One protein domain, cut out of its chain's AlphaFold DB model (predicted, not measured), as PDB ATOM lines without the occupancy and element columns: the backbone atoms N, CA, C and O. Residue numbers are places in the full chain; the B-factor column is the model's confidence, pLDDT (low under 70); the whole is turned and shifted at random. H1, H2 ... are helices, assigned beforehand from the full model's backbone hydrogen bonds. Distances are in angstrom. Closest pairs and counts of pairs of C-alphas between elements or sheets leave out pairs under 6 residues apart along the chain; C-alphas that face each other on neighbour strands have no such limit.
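Overview. This is residues 47 to 154 of the 156 residues of an uncharacterized protein of Penicillium steckii (UniProt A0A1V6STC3). Two long helices, H3 and H5, lie side by side, with short H4 folded back on both near their last residues; short H2 and H1 pack on the first part of H3. H3, H4 and H5 form an up-and-down bundle, each running against the one before. The printed part has 108 residues, of which 81 are in five named helices, H1 to H5 in chain order, with no named strand; the class is all helix, and the whole is compact, with a radius of gyration of the C-alphas of 14.9 A and spans of 48 by 27 by 20 A.

Along the chain. H3, residues 75 to 98, runs 34.3 A from C-alpha 75 at (62.840, 55.970, 88.993). H5, residues 130 to 153, runs 33.7 A to C-alpha 153 at (90.800, 43.291, 85.976). H1 is residues 47 to 55, H2 59 to 70, H4 103 to 114.

Arrangement. H3 and H5 touch at a shallow tilt of 23 degrees, closest at C-alphas 88 and 145, 6.7 A. H3 touches H1 with residues 75 to 79 alone, closest at C-alphas 79 and 50, 6.2 A. In each helix every O i to N i+4 pair is within hydrogen-bond range.

Size, cuts and confidence. The link H4 to H5 is long. The printed part has no cut; pLDDT is under 70 at residues 116 to 118 and 126 to 128.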
ATOM      1  N   PRO A  47      60.415  54.182  98.883       85.56
ATOM      2  CA  PRO A  47      60.455  55.253  97.880       85.56
ATOM      3  C   PRO A  47      61.286  56.476  98.296       85.56
ATOM      4  O   PRO A  47      61.846  57.175  97.450       85.56
ATOM      5  N   GLN A  48      61.401  56.730  99.604       88.75
ATOM      6  CA  GLN A  48      62.228  57.806 100.151       88.75
ATOM      7  C   GLN A  48      63.713  57.594  99.833       88.75
ATOM      8  O   GLN A  48      64.381  58.544  99.441       88.75
ATOM      9  N   VAL A  49      64.201  56.351  99.919       88.38
ATOM     10  CA  VAL A  49      65.598  55.995  99.612       88.38
ATOM     11  C   VAL A  49      65.896  56.234  98.135       88.38
ATOM     12  O   VAL A  49      66.931  56.800  97.795       88.38
ATOM     13  N   ILE A  50      64.958  55.862  97.258       89.19
ATOM     14  CA  ILE A  50      65.070  56.090  95.812       89.19
ATOM     15  C   ILE A  50      65.151  57.594  95.526       89.19
ATOM     16  O   ILE A  50      66.062  58.052  94.839       89.19
ATOM     17  N   THR A  51      64.234  58.373  96.101       90.50
ATOM     18  CA  THR A  51      64.168  59.828  95.897       90.50
ATOM     19  C   THR A  51      65.436  60.528  96.387       90.50
ATOM     20  O   THR A  51      65.983  61.393  95.698       90.50
ATOM     21  N   GLU A  52      65.924  60.153  97.569       92.88
ATOM     22  CA  GLU A  52      67.141  60.707  98.159       92.88
ATOM     23  C   GLU A  52      68.373  60.383  97.309       92.88
ATOM     24  O   GLU A  52      69.163  61.277  97.000       92.88
ATOM     25  N   TYR A  53      68.515  59.130  96.874       92.69
ATOM     26  CA  TYR A  53      69.614  58.716  96.008       92.69
ATOM     27  C   TYR A  53      69.604  59.481  94.678       92.69
ATOM     28  O   TYR A  53      70.605  60.094  94.304       92.69
ATOM     29  N   LEU A  54      68.452  59.525  93.999       92.25
ATOM     30  CA  LEU A  54      68.310  60.201  92.707       92.25
ATOM     31  C   LEU A  54      68.526  61.725  92.798       92.25
ATOM     32  O   LEU A  54      68.930  62.354  91.821       92.25
ATOM     33  N   SER A  55      68.312  62.327  93.970       92.19
ATOM     34  CA  SER A  55      68.588  63.753  94.206       92.19
ATOM     35  C   SER A  55      70.086  64.059  94.351       92.19
ATOM     36  O   SER A  55      70.525  65.166  94.030       92.19
ATOM     37  N   ASN A  56      70.875  63.071  94.784       93.81
ATOM     38  CA  ASN A  56      72.304  63.194  95.088       93.81
ATOM     39  C   ASN A  56      73.229  62.648  93.983       93.81
ATOM     40  O   ASN A  56      74.428  62.483  94.205       93.81
ATOM     41  N   LEU A  57      72.696  62.393  92.786       91.19
ATOM     42  CA  LEU A  57      73.477  61.890  91.655       91.19
ATOM     43  C   LEU A  57      74.584  62.858  91.223       91.19
ATOM     44  O   LEU A  57      74.400  64.081  91.160       91.19
ATOM     45  N   THR A  58      75.722  62.285  90.836       89.25
ATOM     46  CA  THR A  58      76.796  63.015  90.151       89.25
ATOM     47  C   THR A  58      76.324  63.545  88.787       89.25
ATOM     48  O   THR A  58      75.349  63.033  88.231       89.25
ATOM     49  N   PRO A  59      76.992  64.556  88.195       88.81
ATOM     50  CA  PRO A  59      76.601  65.081  86.885       88.81
ATOM     51  C   PRO A  59      76.510  64.015  85.783       88.81
ATOM     52  O   PRO A  59      75.561  64.036  85.010       88.81
ATOM     53  N   SER A  60      77.438  63.052  85.744       84.31
ATOM     54  CA  SER A  60      77.401  61.941  84.783       84.31
ATOM     55  C   SER A  60      76.207  61.016  85.019       84.31
ATOM     56  O   SER A  60      75.502  60.665  84.078       84.31
ATOM     57  N   GLN A  61      75.914  60.675  86.275       88.56
ATOM     58  CA  GLN A  61      74.745  59.864  86.617       88.56
ATOM     59  C   GLN A  61      73.422  60.572  86.313       88.56
ATOM     60  O   GLN A  61      72.455  59.913  85.945       88.56
ATOM     61  N   LYS A  62      73.372  61.906  86.416       90.69
ATOM     62  CA  LYS A  62      72.203  62.692  85.997       90.69
ATOM     63  C   LYS A  62      71.974  62.617  84.491       90.69
ATOM     64  O   LYS A  62      70.826  62.531  84.073       90.69
ATOM     65  N   THR A  63      73.037  62.613  83.686       88.88
ATOM     66  CA  THR A  63      72.920  62.388  82.237       88.88
ATOM     67  C   THR A  63      72.282  61.031  81.953       88.88
ATOM     68  O   THR A  63      71.268  60.976  81.267       88.88
ATOM     69  N   ILE A  64      72.789  59.969  82.588       88.12
ATOM     70  CA  ILE A  64      72.246  58.607  82.458       88.12
ATOM     71  C   ILE A  64      70.778  58.552  82.900       88.12
ATOM     72  O   ILE A  64      69.932  57.996  82.206       88.12
ATOM     73  N   GLN A  65      70.451  59.154  84.049       90.75
ATOM     74  CA  GLN A  65      69.077  59.224  84.549       90.75
ATOM     75  C   GLN A  65      68.141  59.886  83.533       90.75
ATOM     76  O   GLN A  65      67.042  59.385  83.313       90.75
ATOM     77  N   ASN A  66      68.549  61.009  82.941       90.94
ATOM     78  CA  ASN A  66      67.725  61.725  81.972       90.94
ATOM     79  C   ASN A  66      67.519  60.900  80.697       90.94
ATOM     80  O   ASN A  66      66.384  60.762  80.258       90.94
ATOM     81  N   GLU A  67      68.578  60.282  80.166       88.94
ATOM     82  CA  GLU A  67      68.487  59.405  78.990       88.94
ATOM     83  C   GLU A  67      67.541  58.222  79.238       88.94
ATOM     84  O   GLU A  67      66.681  57.927  78.413       88.94
ATOM     85  N   LEU A  68      67.623  57.581  80.407       88.25
ATOM     86  CA  LEU A  68      66.718  56.486  80.768       88.25
ATOM     87  C   LEU A  68      65.274  56.965  80.976       88.25
ATOM     88  O   LEU A  68      64.335  56.286  80.562       88.25
ATOM     89  N   ARG A  69      65.062  58.144  81.570       90.44
ATOM     90  CA  ARG A  69      63.716  58.730  81.695       90.44
ATOM     91  C   ARG A  69      63.102  59.041  80.332       90.44
ATOM     92  O   ARG A  69      61.930  58.733  80.128       90.44
ATOM     93  N   ASP A  70      63.886  59.566  79.392       89.44
ATOM     94  CA  ASP A  70      63.446  59.820  78.012       89.44
ATOM     95  C   ASP A  70      63.069  58.519  77.277       89.44
ATOM     96  O   ASP A  70      62.216  58.514  76.385       89.44
ATOM     97  N   LEU A  71      63.659  57.394  77.689       86.75
ATOM     98  CA  LEU A  71      63.332  56.049  77.219       86.75
ATOM     99  C   LEU A  71      62.146  55.399  77.956       86.75
ATOM    100  O   LEU A  71      61.792  54.266  77.626       86.75
ATOM    101  N   GLY A  72      61.523  56.091  78.918       86.81
ATOM    102  CA  GLY A  72      60.320  55.647  79.632       86.81
ATOM    103  C   GLY A  72      60.567  54.836  80.908       86.81
ATOM    104  O   GLY A  72      59.648  54.179  81.397       86.81
ATOM    105  N   TRP A  73      61.788  54.844  81.448       86.19
ATOM    106  CA  TRP A  73      62.123  54.088  82.657       86.19
ATOM    107  C   TRP A  73      61.597  54.757  83.926       86.19
ATOM    108  O   TRP A  73      61.646  55.979  84.076       86.19
ATOM    109  N   GLU A  74      61.139  53.938  84.873       88.38
ATOM    110  CA  GLU A  74      60.734  54.407  86.195       88.38
ATOM    111  C   GLU A  74      61.942  54.648  87.106       88.38
ATOM    112  O   GLU A  74      62.955  53.949  87.044       88.38
ATOM    113  N   ASP A  75      61.801  55.601  88.027       89.75
ATOM    114  CA  ASP A  75      62.840  55.970  88.993       89.75
ATOM    115  C   ASP A  75      63.315  54.786  89.855       89.75
ATOM    116  O   ASP A  75      64.493  54.705  90.200       89.75
ATOM    117  N   SER A  76      62.426  53.839  90.168       87.44
ATOM    118  CA  SER A  76      62.749  52.604  90.897       87.44
ATOM    119  C   SER A  76      63.715  51.703  90.116       87.44
ATOM    120  O   SER A  76      64.671  51.149  90.674       87.44
ATOM    121  N   THR A  77      63.505  51.590  88.807       85.19
ATOM    122  CA  THR A  77      64.333  50.784  87.916       85.19
ATOM    123  C   THR A  77      65.650  51.488  87.603       85.19
ATOM    124  O   THR A  77      66.703  50.855  87.641       85.19
ATOM    125  N   ILE A  78      65.622  52.810  87.402       89.00
ATOM    126  CA  ILE A  78      66.829  53.635  87.242       89.00
ATOM    127  C   ILE A  78      67.710  53.540  88.492       89.00
ATOM    128  O   ILE A  78      68.916  53.326  88.384       89.00
ATOM    129  N   TYR A  79      67.116  53.641  89.684       90.19
ATOM    130  CA  TYR A  79      67.820  53.436  90.947       90.19
ATOM    131  C   TYR A  79      68.491  52.059  90.999       90.19
ATOM    132  O   TYR A  79      69.678  51.958  91.315       90.19
ATOM    133  N   THR A  80      67.755  50.998  90.656       86.88
ATOM    134  CA  THR A  80      68.283  49.626  90.668       86.88
ATOM    135  C   THR A  80      69.459  49.476  89.702       86.88
ATOM    136  O   THR A  80      70.486  48.906  90.077       86.88
ATOM    137  N   LEU A  81      69.363  50.043  88.497       87.44
ATOM    138  CA  LEU A  81      70.447  50.038  87.514       87.44
ATOM    139  C   LEU A  81      71.689  50.769  88.051       87.44
ATOM    140  O   LEU A  81      72.779  50.195  88.087       87.44
ATOM    141  N   LEU A  82      71.536  52.026  88.480       89.44
ATOM    142  CA  LEU A  82      72.654  52.860  88.927       89.44
ATOM    143  C   LEU A  82      73.368  52.251  90.140       89.44
ATOM    144  O   LEU A  82      74.595  52.154  90.148       89.44
ATOM    145  N   THR A  83      72.613  51.759  91.121       89.38
ATOM    146  CA  THR A  83      73.186  51.111  92.309       89.38
ATOM    147  C   THR A  83      73.852  49.774  91.986       89.38
ATOM    148  O   THR A  83      74.927  49.492  92.516       89.38
ATOM    149  N   SER A  84      73.289  48.973  91.075       86.25
ATOM    150  CA  SER A  84      73.931  47.741  90.589       86.25
ATOM    151  C   SER A  84      75.288  48.035  89.956       86.25
ATOM    152  O   SER A  84      76.286  47.395  90.291       86.25
ATOM    153  N   MET A  85      75.349  49.055  89.103       86.88
ATOM    154  CA  MET A  85      76.587  49.481  88.455       86.88
ATOM    155  C   MET A  85      77.615  50.029  89.452       86.88
ATOM    156  O   MET A  85      78.800  49.712  89.344       86.88
ATOM    157  N   GLU A  86      77.201  50.827  90.436       88.88
ATOM    158  CA  GLU A  86      78.100  51.295  91.500       88.88
ATOM    159  C   GLU A  86      78.676  50.131  92.310       88.88
ATOM    160  O   GLU A  86      79.872  50.103  92.606       88.88
ATOM    161  N   ASN A  87      77.840  49.152  92.657       87.38
ATOM    162  CA  ASN A  87      78.258  47.991  93.433       87.38
ATOM    163  C   ASN A  87      79.248  47.116  92.655       87.38
ATOM    164  O   ASN A  87      80.260  46.701  93.218       87.38
ATOM    165  N   GLN A  88      79.014  46.889  91.359       86.00
ATOM    166  CA  GLN A  88      79.966  46.192  90.487       86.00
ATOM    167  C   GLN A  88      81.313  46.923  90.424       86.00
ATOM    168  O   GLN A  88      82.370  46.300  90.528       86.00
ATOM    169  N   GLN A  89      81.287  48.251  90.315       89.06
ATOM    170  CA  GLN A  89      82.500  49.062  90.286       89.06
ATOM    171  C   GLN A  89      83.288  48.966  91.598       89.06
ATOM    172  O   GLN A  89      84.492  48.704  91.596       89.06
ATOM    173  N   ARG A  90      82.596  49.108  92.736       90.44
ATOM    174  CA  ARG A  90      83.185  48.949  94.074       90.44
ATOM    175  C   ARG A  90      83.795  47.564  94.257       90.44
ATOM    176  O   ARG A  90      84.900  47.461  94.789       90.44
ATOM    177  N   TYR A  91      83.113  46.526  93.776       89.50
ATOM    178  CA  TYR A  91      83.612  45.153  93.798       89.50
ATOM    179  C   TYR A  91      84.924  45.015  93.018       89.50
ATOM    180  O   TYR A  91      85.906  44.518  93.569       89.50
ATOM    181  N   ASN A  92      84.988  45.520  91.782       89.81
ATOM    182  CA  ASN A  92      86.209  45.476  90.970       89.81
ATOM    183  C   ASN A  92      87.369  46.226  91.646       89.81
ATOM    184  O   ASN A  92      88.484  45.709  91.725       89.81
ATOM    185  N   CYS A  93      87.109  47.412  92.203       91.00
ATOM    186  CA  CYS A  93      88.105  48.156  92.975       91.00
ATOM    187  C   CYS A  93      88.601  47.361  94.192       91.00
ATOM    188  O   CYS A  93      89.802  47.321  94.458       91.00
ATOM    189  N   ALA A  94      87.704  46.703  94.925       90.12
ATOM    190  CA  ALA A  94      88.074  45.896  96.082       90.12
ATOM    191  C   ALA A  94      88.884  44.642  95.687       90.12
ATOM    192  O   ALA A  94      89.869  44.325  96.356       90.12
ATOM    193  N   MET A  95      88.555  43.995  94.564       89.19
ATOM    194  CA  MET A  95      89.355  42.908  93.979       89.19
ATOM    195  C   MET A  95      90.776  43.367  93.636       89.19
ATOM    196  O   MET A  95      91.746  42.685  93.961       89.19
ATOM    197  N   LEU A  96      90.926  44.542  93.019       90.62
ATOM    198  CA  LEU A  96      92.246  45.108  92.716       90.62
ATOM    199  C   LEU A  96      93.066  45.362  93.988       90.62
ATOM    200  O   LEU A  96      94.257  45.048  94.013       90.62
ATOM    201  N   ARG A  97      92.434  45.858  95.062       91.75
ATOM    202  CA  ARG A  97      93.100  46.022  96.368       91.75
ATOM    203  C   ARG A  97      93.565  44.684  96.937       91.75
ATOM    204  O   ARG A  97      94.697  44.596  97.402       91.75
ATOM    205  N   GLN A  98      92.742  43.636  96.855       88.00
ATOM    206  CA  GLN A  98      93.140  42.289  97.287       88.00
ATOM    207  C   GLN A  98      94.308  41.724  96.469       88.00
ATOM    208  O   GLN A  98      95.170  41.048  97.023       88.00
ATOM    209  N   LYS A  99      94.385  42.053  95.174       90.56
ATOM    210  CA  LYS A  99      95.525  41.716  94.304       90.56
ATOM    211  C   LYS A  99      96.782  42.563  94.580       90.56
ATOM    212  O   LYS A  99      97.798  42.369  93.918       90.56
ATOM    213  N   GLY A 100      96.737  43.501  95.531       91.44
ATOM    214  CA  GLY A 100      97.866  44.364  95.888       91.44
ATOM    215  C   GLY A 100      98.132  45.500  94.894       91.44
ATOM    216  O   GLY A 100      99.218  46.081  94.906       91.44
ATOM    217  N   ILE A 101      97.167  45.827  94.029       93.56
ATOM    218  CA  ILE A 101      97.284  46.948  93.090       93.56
ATOM    219  C   ILE A 101      97.214  48.268  93.865       93.56
ATOM    220  O   ILE A 101      96.405  48.433  94.778       93.56
ATOM    221  N   CYS A 102      98.075  49.224  93.515       94.12
ATOM    222  CA  CYS A 102      98.148  50.500  94.219       94.12
ATOM    223  C   CYS A 102      96.962  51.424  93.893       94.12
ATOM    224  O   CYS A 102      96.427  51.422  92.783       94.12
ATOM    225  N   GLU A 103      96.584  52.273  94.855       94.25
ATOM    226  CA  GLU A 103      95.357  53.079  94.773       94.25
ATOM    227  C   GLU A 103      95.339  54.046  93.577       94.25
ATOM    228  O   GLU A 103      94.288  54.258  92.983       94.25
ATOM    229  N   SER A 104      96.486  54.589  93.155       94.88
ATOM    230  CA  SER A 104      96.549  55.467  91.976       94.88
ATOM    231  C   SER A 104      96.236  54.732  90.669       94.88
ATOM    232  O   SER A 104      95.609  55.299  89.773       94.88
ATOM    233  N   VAL A 105      96.630  53.460  90.556       94.19
ATOM    234  CA  VAL A 105      96.274  52.611  89.412       94.19
ATOM    235  C   VAL A 105      94.800  52.231  89.482       94.19
ATOM    236  O   VAL A 105      94.117  52.309  88.465       94.19
ATOM    237  N   ILE A 106      94.288  51.909  90.674       93.12
ATOM    238  CA  ILE A 106      92.862  51.628  90.880       93.12
ATOM    239  C   ILE A 106      92.010  52.826  90.468       93.12
ATOM    240  O   ILE A 106      91.079  52.643  89.701       93.12
ATOM    241  N   GLN A 107      92.351  54.047  90.885       93.50
ATOM    242  CA  GLN A 107      91.621  55.265  90.503       93.50
ATOM    243  C   GLN A 107      91.604  55.493  88.989       93.50
ATOM    244  O   GLN A 107      90.586  55.895  88.429       93.50
ATOM    245  N   ARG A 108      92.719  55.213  88.304       93.00
ATOM    246  CA  ARG A 108      92.779  55.307  86.841       93.00
ATOM    247  C   ARG A 108      91.883  54.264  86.171       93.00
ATOM    248  O   ARG A 108      91.171  54.598  85.230       93.00
ATOM    249  N   LEU A 109      91.925  53.015  86.634       90.69
ATOM    250  CA  LEU A 109      91.079  51.936  86.116       90.69
ATOM    251  C   LEU A 109      89.600  52.164  86.451       90.69
ATOM    252  O   LEU A 109      88.739  51.837  85.646       90.69
ATOM    253  N   ASP A 110      89.312  52.768  87.601       90.56
ATOM    254  CA  ASP A 110      87.970  53.156  88.026       90.56
ATOM    255  C   ASP A 110      87.380  54.221  87.095       90.56
ATOM    256  O   ASP A 110      86.276  54.057  86.578       90.56
ATOM    257  N   ALA A 111      88.156  55.266  86.795       88.81
ATOM    258  CA  ALA A 111      87.775  56.269  85.806       88.81
ATOM    259  C   ALA A 111      87.526  55.633  84.426       88.81
ATOM    260  O   ALA A 111      86.462  55.840  83.852       88.81
ATOM    261  N   LEU A 112      88.440  54.781  83.945       86.62
ATOM    262  CA  LEU A 112      88.297  54.072  82.663       86.62
ATOM    263  C   LEU A 112      87.077  53.140  82.624       86.62
ATOM    264  O   LEU A 112      86.404  53.039  81.601       86.62
ATOM    265  N   GLY A 113      86.772  52.454  83.727       82.88
ATOM    266  CA  GLY A 113      85.594  51.593  83.836       82.88
ATOM    267  C   GLY A 113      84.286  52.379  83.713       82.88
ATOM    268  O   GLY A 113      83.319  51.871  83.142       82.88
ATOM    269  N   ASN A 114      84.279  53.628  84.187       81.38
ATOM    270  CA  ASN A 114      83.142  54.544  84.099       81.38
ATOM    271  C   ASN A 114      83.114  55.373  82.797       81.38
ATOM    272  O   ASN A 114      82.092  55.985  82.488       81.38
ATOM    273  N   GLU A 115      84.199  55.392  82.018       77.12
ATOM    274  CA  GLU A 115      84.225  55.992  80.681       77.12
ATOM    275  C   GLU A 115      83.441  55.125  79.669       77.12
ATOM    276  O   GLU A 115      83.446  53.894  79.733       77.12
ATOM    277  N   ASN A 116      82.799  55.782  78.694       62.81
ATOM    278  CA  ASN A 116      82.046  55.202  77.561       62.81
ATOM    279  C   ASN A 116      80.627  54.662  77.826       62.81
ATOM    280  O   ASN A 116      80.018  54.101  76.914       62.81
ATOM    281  N   MET A 117      80.041  54.883  79.002       66.75
ATOM    282  CA  MET A 117      78.627  54.557  79.237       66.75
ATOM    283  C   MET A 117      77.689  55.588  78.603       66.75
ATOM    284  O   MET A 117      77.324  56.568  79.248       66.75
ATOM    285  N   THR A 118      77.347  55.411  77.328       62.91
ATOM    286  CA  THR A 118      76.603  56.451  76.588       62.91
ATOM    287  C   THR A 118      75.558  55.933  75.604       62.91
ATOM    288  O   THR A 118      74.871  56.743  74.992       62.91
ATOM    289  N   ASP A 119      75.398  54.614  75.441       74.75
ATOM    290  CA  ASP A 119      74.375  54.072  74.540       74.75
ATOM    291  C   ASP A 119      73.350  53.205  75.276       74.75
ATOM    292  O   ASP A 119      73.551  52.012  75.503       74.75
ATOM    293  N   TYR A 120      72.215  53.823  75.606       79.12
ATOM    294  CA  TYR A 120      71.040  53.164  76.187       79.12
ATOM    295  C   TYR A 120      69.924  52.943  75.162       79.12
ATOM    296  O   TYR A 120      68.824  52.539  75.524       79.12
ATOM    297  N   SER A 121      70.167  53.203  73.874       75.38
ATOM    298  CA  SER A 121      69.113  53.181  72.849       75.38
ATOM    299  C   SER A 121      68.413  51.820  72.721       75.38
ATOM    300  O   SER A 121      67.220  51.756  72.417       75.38
ATOM    301  N   HIS A 122      69.136  50.737  73.010       75.19
ATOM    302  CA  HIS A 122      68.639  49.361  73.009       75.19
ATOM    303  C   HIS A 122      67.787  49.007  74.242       75.19
ATOM    304  O   HIS A 122      67.118  47.980  74.228       75.19
ATOM    305  N   LEU A 123      67.780  49.856  75.277       79.44
ATOM    306  CA  LEU A 123      66.935  49.740  76.469       79.44
ATOM    307  C   LEU A 123      65.618  50.513  76.329       79.44
ATOM    308  O   LEU A 123      64.936  50.771  77.316       79.44
ATOM    309  N   LYS A 124      65.246  50.950  75.124       75.94
ATOM    310  CA  LYS A 124      63.995  51.684  74.927       75.94
ATOM    311  C   LYS A 124      62.799  50.838  75.371       75.94
ATOM    312  O   LYS A 124      62.533  49.800  74.767       75.94
ATOM    313  N   ARG A 125      62.029  51.323  76.352       70.19
ATOM    314  CA  ARG A 125      60.770  50.671  76.721       70.19
ATOM    315  C   ARG A 125      59.765  50.785  75.575       70.19
ATOM    316  O   ARG A 125      59.571  51.853  74.986       70.19
ATOM    317  N   GLY A 126      59.174  49.649  75.221       64.12
ATOM    318  CA  GLY A 126      58.155  49.506  74.182       64.12
ATOM    319  C   GLY A 126      56.845  48.983  74.769       64.12
ATOM    320  O   GLY A 126      56.691  48.890  75.974       64.12
ATOM    321  N   VAL A 127      55.898  48.574  73.919       53.84
ATOM    322  CA  VAL A 127      54.656  47.881  74.345       53.84
ATOM    323  C   VAL A 127      54.919  46.403  74.712       53.84
ATOM    324  O   VAL A 127      54.016  45.569  74.662       53.84
ATOM    325  N   ALA A 128      56.180  46.058  74.985       60.03
ATOM    326  CA  ALA A 128      56.615  44.718  75.350       60.03
ATOM    327  C   ALA A 128      56.185  44.392  76.789       60.03
ATOM    328  O   ALA A 128      55.836  45.278  77.565       60.03
ATOM    329  N   SER A 129      56.164  43.108  77.144       74.62
ATOM    330  CA  SER A 129      55.818  42.698  78.511       74.62
ATOM    331  C   SER A 129      56.876  43.164  79.521       74.62
ATOM    332  O   SER A 129      58.060  43.170  79.193       74.62
ATOM    333  N   GLU A 130      56.477  43.467  80.762       71.25
ATOM    334  CA  GLU A 130      57.398  43.845  81.857       71.25
ATOM    335  C   GLU A 130      58.563  42.850  82.020       71.25
ATOM    336  O   GLU A 130      59.700  43.241  82.272       71.25
ATOM    337  N   THR A 131      58.303  41.557  81.801       76.56
ATOM    338  CA  THR A 131      59.311  40.487  81.859       76.56
ATOM    339  C   THR A 131      60.388  40.619  80.780       76.56
ATOM    340  O   THR A 131      61.548  40.293  81.015       76.56
ATOM    341  N   GLU A 132      60.024  41.086  79.587       74.69
ATOM    342  CA  GLU A 132      60.967  41.281  78.483       74.69
ATOM    343  C   GLU A 132      61.862  42.501  78.730       74.69
ATOM    344  O   GLU A 132      63.064  42.448  78.474       74.69
ATOM    345  N   GLU A 133      61.304  43.569  79.303       74.56
ATOM    346  CA  GLU A 133      62.068  44.750  79.716       74.56
ATOM    347  C   GLU A 133      63.061  44.421  80.838       74.56
ATOM    348  O   GLU A 133      64.222  44.837  80.791       74.56
ATOM    349  N   GLU A 134      62.631  43.636  81.830       77.69
ATOM    350  CA  GLU A 134      63.505  43.160  82.904       77.69
ATOM    351  C   GLU A 134      64.623  42.261  82.359       77.69
ATOM    352  O   GLU A 134      65.783  42.398  82.752       77.69
ATOM    353  N   TYR A 135      64.313  41.386  81.402       81.38
ATOM    354  CA  TYR A 135      65.314  40.543  80.756       81.38
ATOM    355  C   TYR A 135      66.358  41.363  79.981       81.38
ATOM    356  O   TYR A 135      67.560  41.128  80.123       81.38
ATOM    357  N   GLN A 136      65.932  42.361  79.200       80.56
ATOM    358  CA  GLN A 136      66.851  43.256  78.488       80.56
ATOM    359  C   GLN A 136      67.746  44.046  79.449       80.56
ATOM    360  O   GLN A 136      68.949  44.166  79.209       80.56
ATOM    361  N   LEU A 137      67.191  44.520  80.570       81.81
ATOM    362  CA  LEU A 137      67.964  45.171  81.628       81.81
ATOM    363  C   LEU A 137      69.051  44.251  82.184       81.81
ATOM    364  O   LEU A 137      70.200  44.664  82.347       81.81
ATOM    365  N   GLN A 138      68.691  43.004  82.491       83.75
ATOM    366  CA  GLN A 138      69.625  42.021  83.035       83.75
ATOM    367  C   GLN A 138      70.744  41.697  82.043       83.75
ATOM    368  O   GLN A 138      71.908  41.633  82.442       83.75
ATOM    369  N   LEU A 139      70.420  41.546  80.755       84.00
ATOM    370  CA  LEU A 139      71.422  41.352  79.706       84.00
ATOM    371  C   LEU A 139      72.389  42.535  79.621       84.00
ATOM    372  O   LEU A 139      73.601  42.324  79.594       84.00
ATOM    373  N   TYR A 140      71.875  43.764  79.639       85.69
ATOM    374  CA  TYR A 140      72.716  44.958  79.635       85.69
ATOM    375  C   TYR A 140      73.647  45.006  80.852       85.69
ATOM    376  O   TYR A 140      74.854  45.188  80.705       85.69
ATOM    377  N   LEU A 141      73.110  44.779  82.056       85.50
ATOM    378  CA  LEU A 141      73.901  44.748  83.288       85.50
ATOM    379  C   LEU A 141      74.985  43.665  83.265       85.50
ATOM    380  O   LEU A 141      76.060  43.867  83.830       85.50
ATOM    381  N   MET A 142      74.716  42.525  82.625       86.38
ATOM    382  CA  MET A 142      75.691  41.454  82.456       86.38
ATOM    383  C   MET A 142      76.820  41.864  81.503       86.38
ATOM    384  O   MET A 142      77.989  41.673  81.834       86.38
ATOM    385  N   GLU A 143      76.496  42.433  80.343       86.50
ATOM    386  CA  GLU A 143      77.504  42.876  79.371       86.50
ATOM    387  C   GLU A 143      78.345  44.042  79.909       86.50
ATOM    388  O   GLU A 143      79.571  44.037  79.779       86.50
ATOM    389  N   GLU A 144      77.734  44.988  80.624       86.12
ATOM    390  CA  GLU A 144      78.473  46.056  81.303       86.12
ATOM    391  C   GLU A 144      79.393  45.521  82.406       86.12
ATOM    392  O   GLU A 144      80.530  45.984  82.545       86.12
ATOM    393  N   ALA A 145      78.951  44.511  83.163       86.19
ATOM    394  CA  ALA A 145      79.799  43.862  84.158       86.19
ATOM    395  C   ALA A 145      81.041  43.238  83.509       86.19
ATOM    396  O   ALA A 145      82.154  43.445  84.002       86.19
ATOM    397  N   LYS A 146      80.863  42.515  82.393       86.75
ATOM    398  CA  LYS A 146      81.966  41.922  81.622       86.75
ATOM    399  C   LYS A 146      82.912  42.993  81.100       86.75
ATOM    400  O   LYS A 146      84.109  42.927  81.363       86.75
ATOM    401  N   ARG A 147      82.388  44.037  80.446       89.19
ATOM    402  CA  ARG A 147      83.196  45.154  79.926       89.19
ATOM    403  C   ARG A 147      84.065  45.768  81.021       89.19
ATOM    404  O   ARG A 147      85.262  45.967  80.821       89.19
ATOM    405  N   ARG A 148      83.488  46.058  82.190       87.19
ATOM    406  CA  ARG A 148      84.225  46.659  83.310       87.19
ATOM    407  C   ARG A 148      85.258  45.712  83.903       87.19
ATOM    408  O   ARG A 148      86.352  46.163  84.226       87.19
ATOM    409  N   ARG A 149      84.951  44.419  84.029       87.06
ATOM    410  CA  ARG A 149      85.935  43.414  84.463       87.06
ATOM    411  C   ARG A 149      87.091  43.298  83.480       87.06
ATOM    412  O   ARG A 149      88.237  43.305  83.917       87.06
ATOM    413  N   LEU A 150      86.820  43.321  82.181       87.81
ATOM    414  CA  LEU A 150      87.867  43.295  81.168       87.81
ATOM    415  C   LEU A 150      88.761  44.536  81.262       87.81
ATOM    416  O   LEU A 150      89.983  44.418  81.317       87.81
ATOM    417  N   VAL A 151      88.163  45.727  81.351       87.12
ATOM    418  CA  VAL A 151      88.901  46.997  81.445       87.12
ATOM    419  C   VAL A 151      89.704  47.105  82.745       87.12
ATOM    420  O   VAL A 151      90.835  47.587  82.724       87.12
ATOM    421  N   MET A 152      89.136  46.686  83.879       89.12
ATOM    422  CA  MET A 152      89.741  46.902  85.197       89.12
ATOM    423  C   MET A 152      90.608  45.739  85.671       89.12
ATOM    424  O   MET A 152      91.649  45.962  86.278       89.12
ATOM    425  N   LEU A 153      90.165  44.503  85.456       86.94
ATOM    426  CA  LEU A 153      90.800  43.291  85.976       86.94
ATOM    427  C   LEU A 153      91.567  42.517  84.899       86.94
ATOM    428  O   LEU A 153      92.391  41.678  85.260       86.94
ATOM    429  N   GLY A 154      91.318  42.794  83.612       82.56
ATOM    430  CA  GLY A 154      91.841  41.993  82.504       82.56
ATOM    431  C   GLY A 154      91.200  40.604  82.413       82.56
ATOM    432  O   GLY A 154      91.834  39.683  81.909       82.56
TER     433      GLY A 154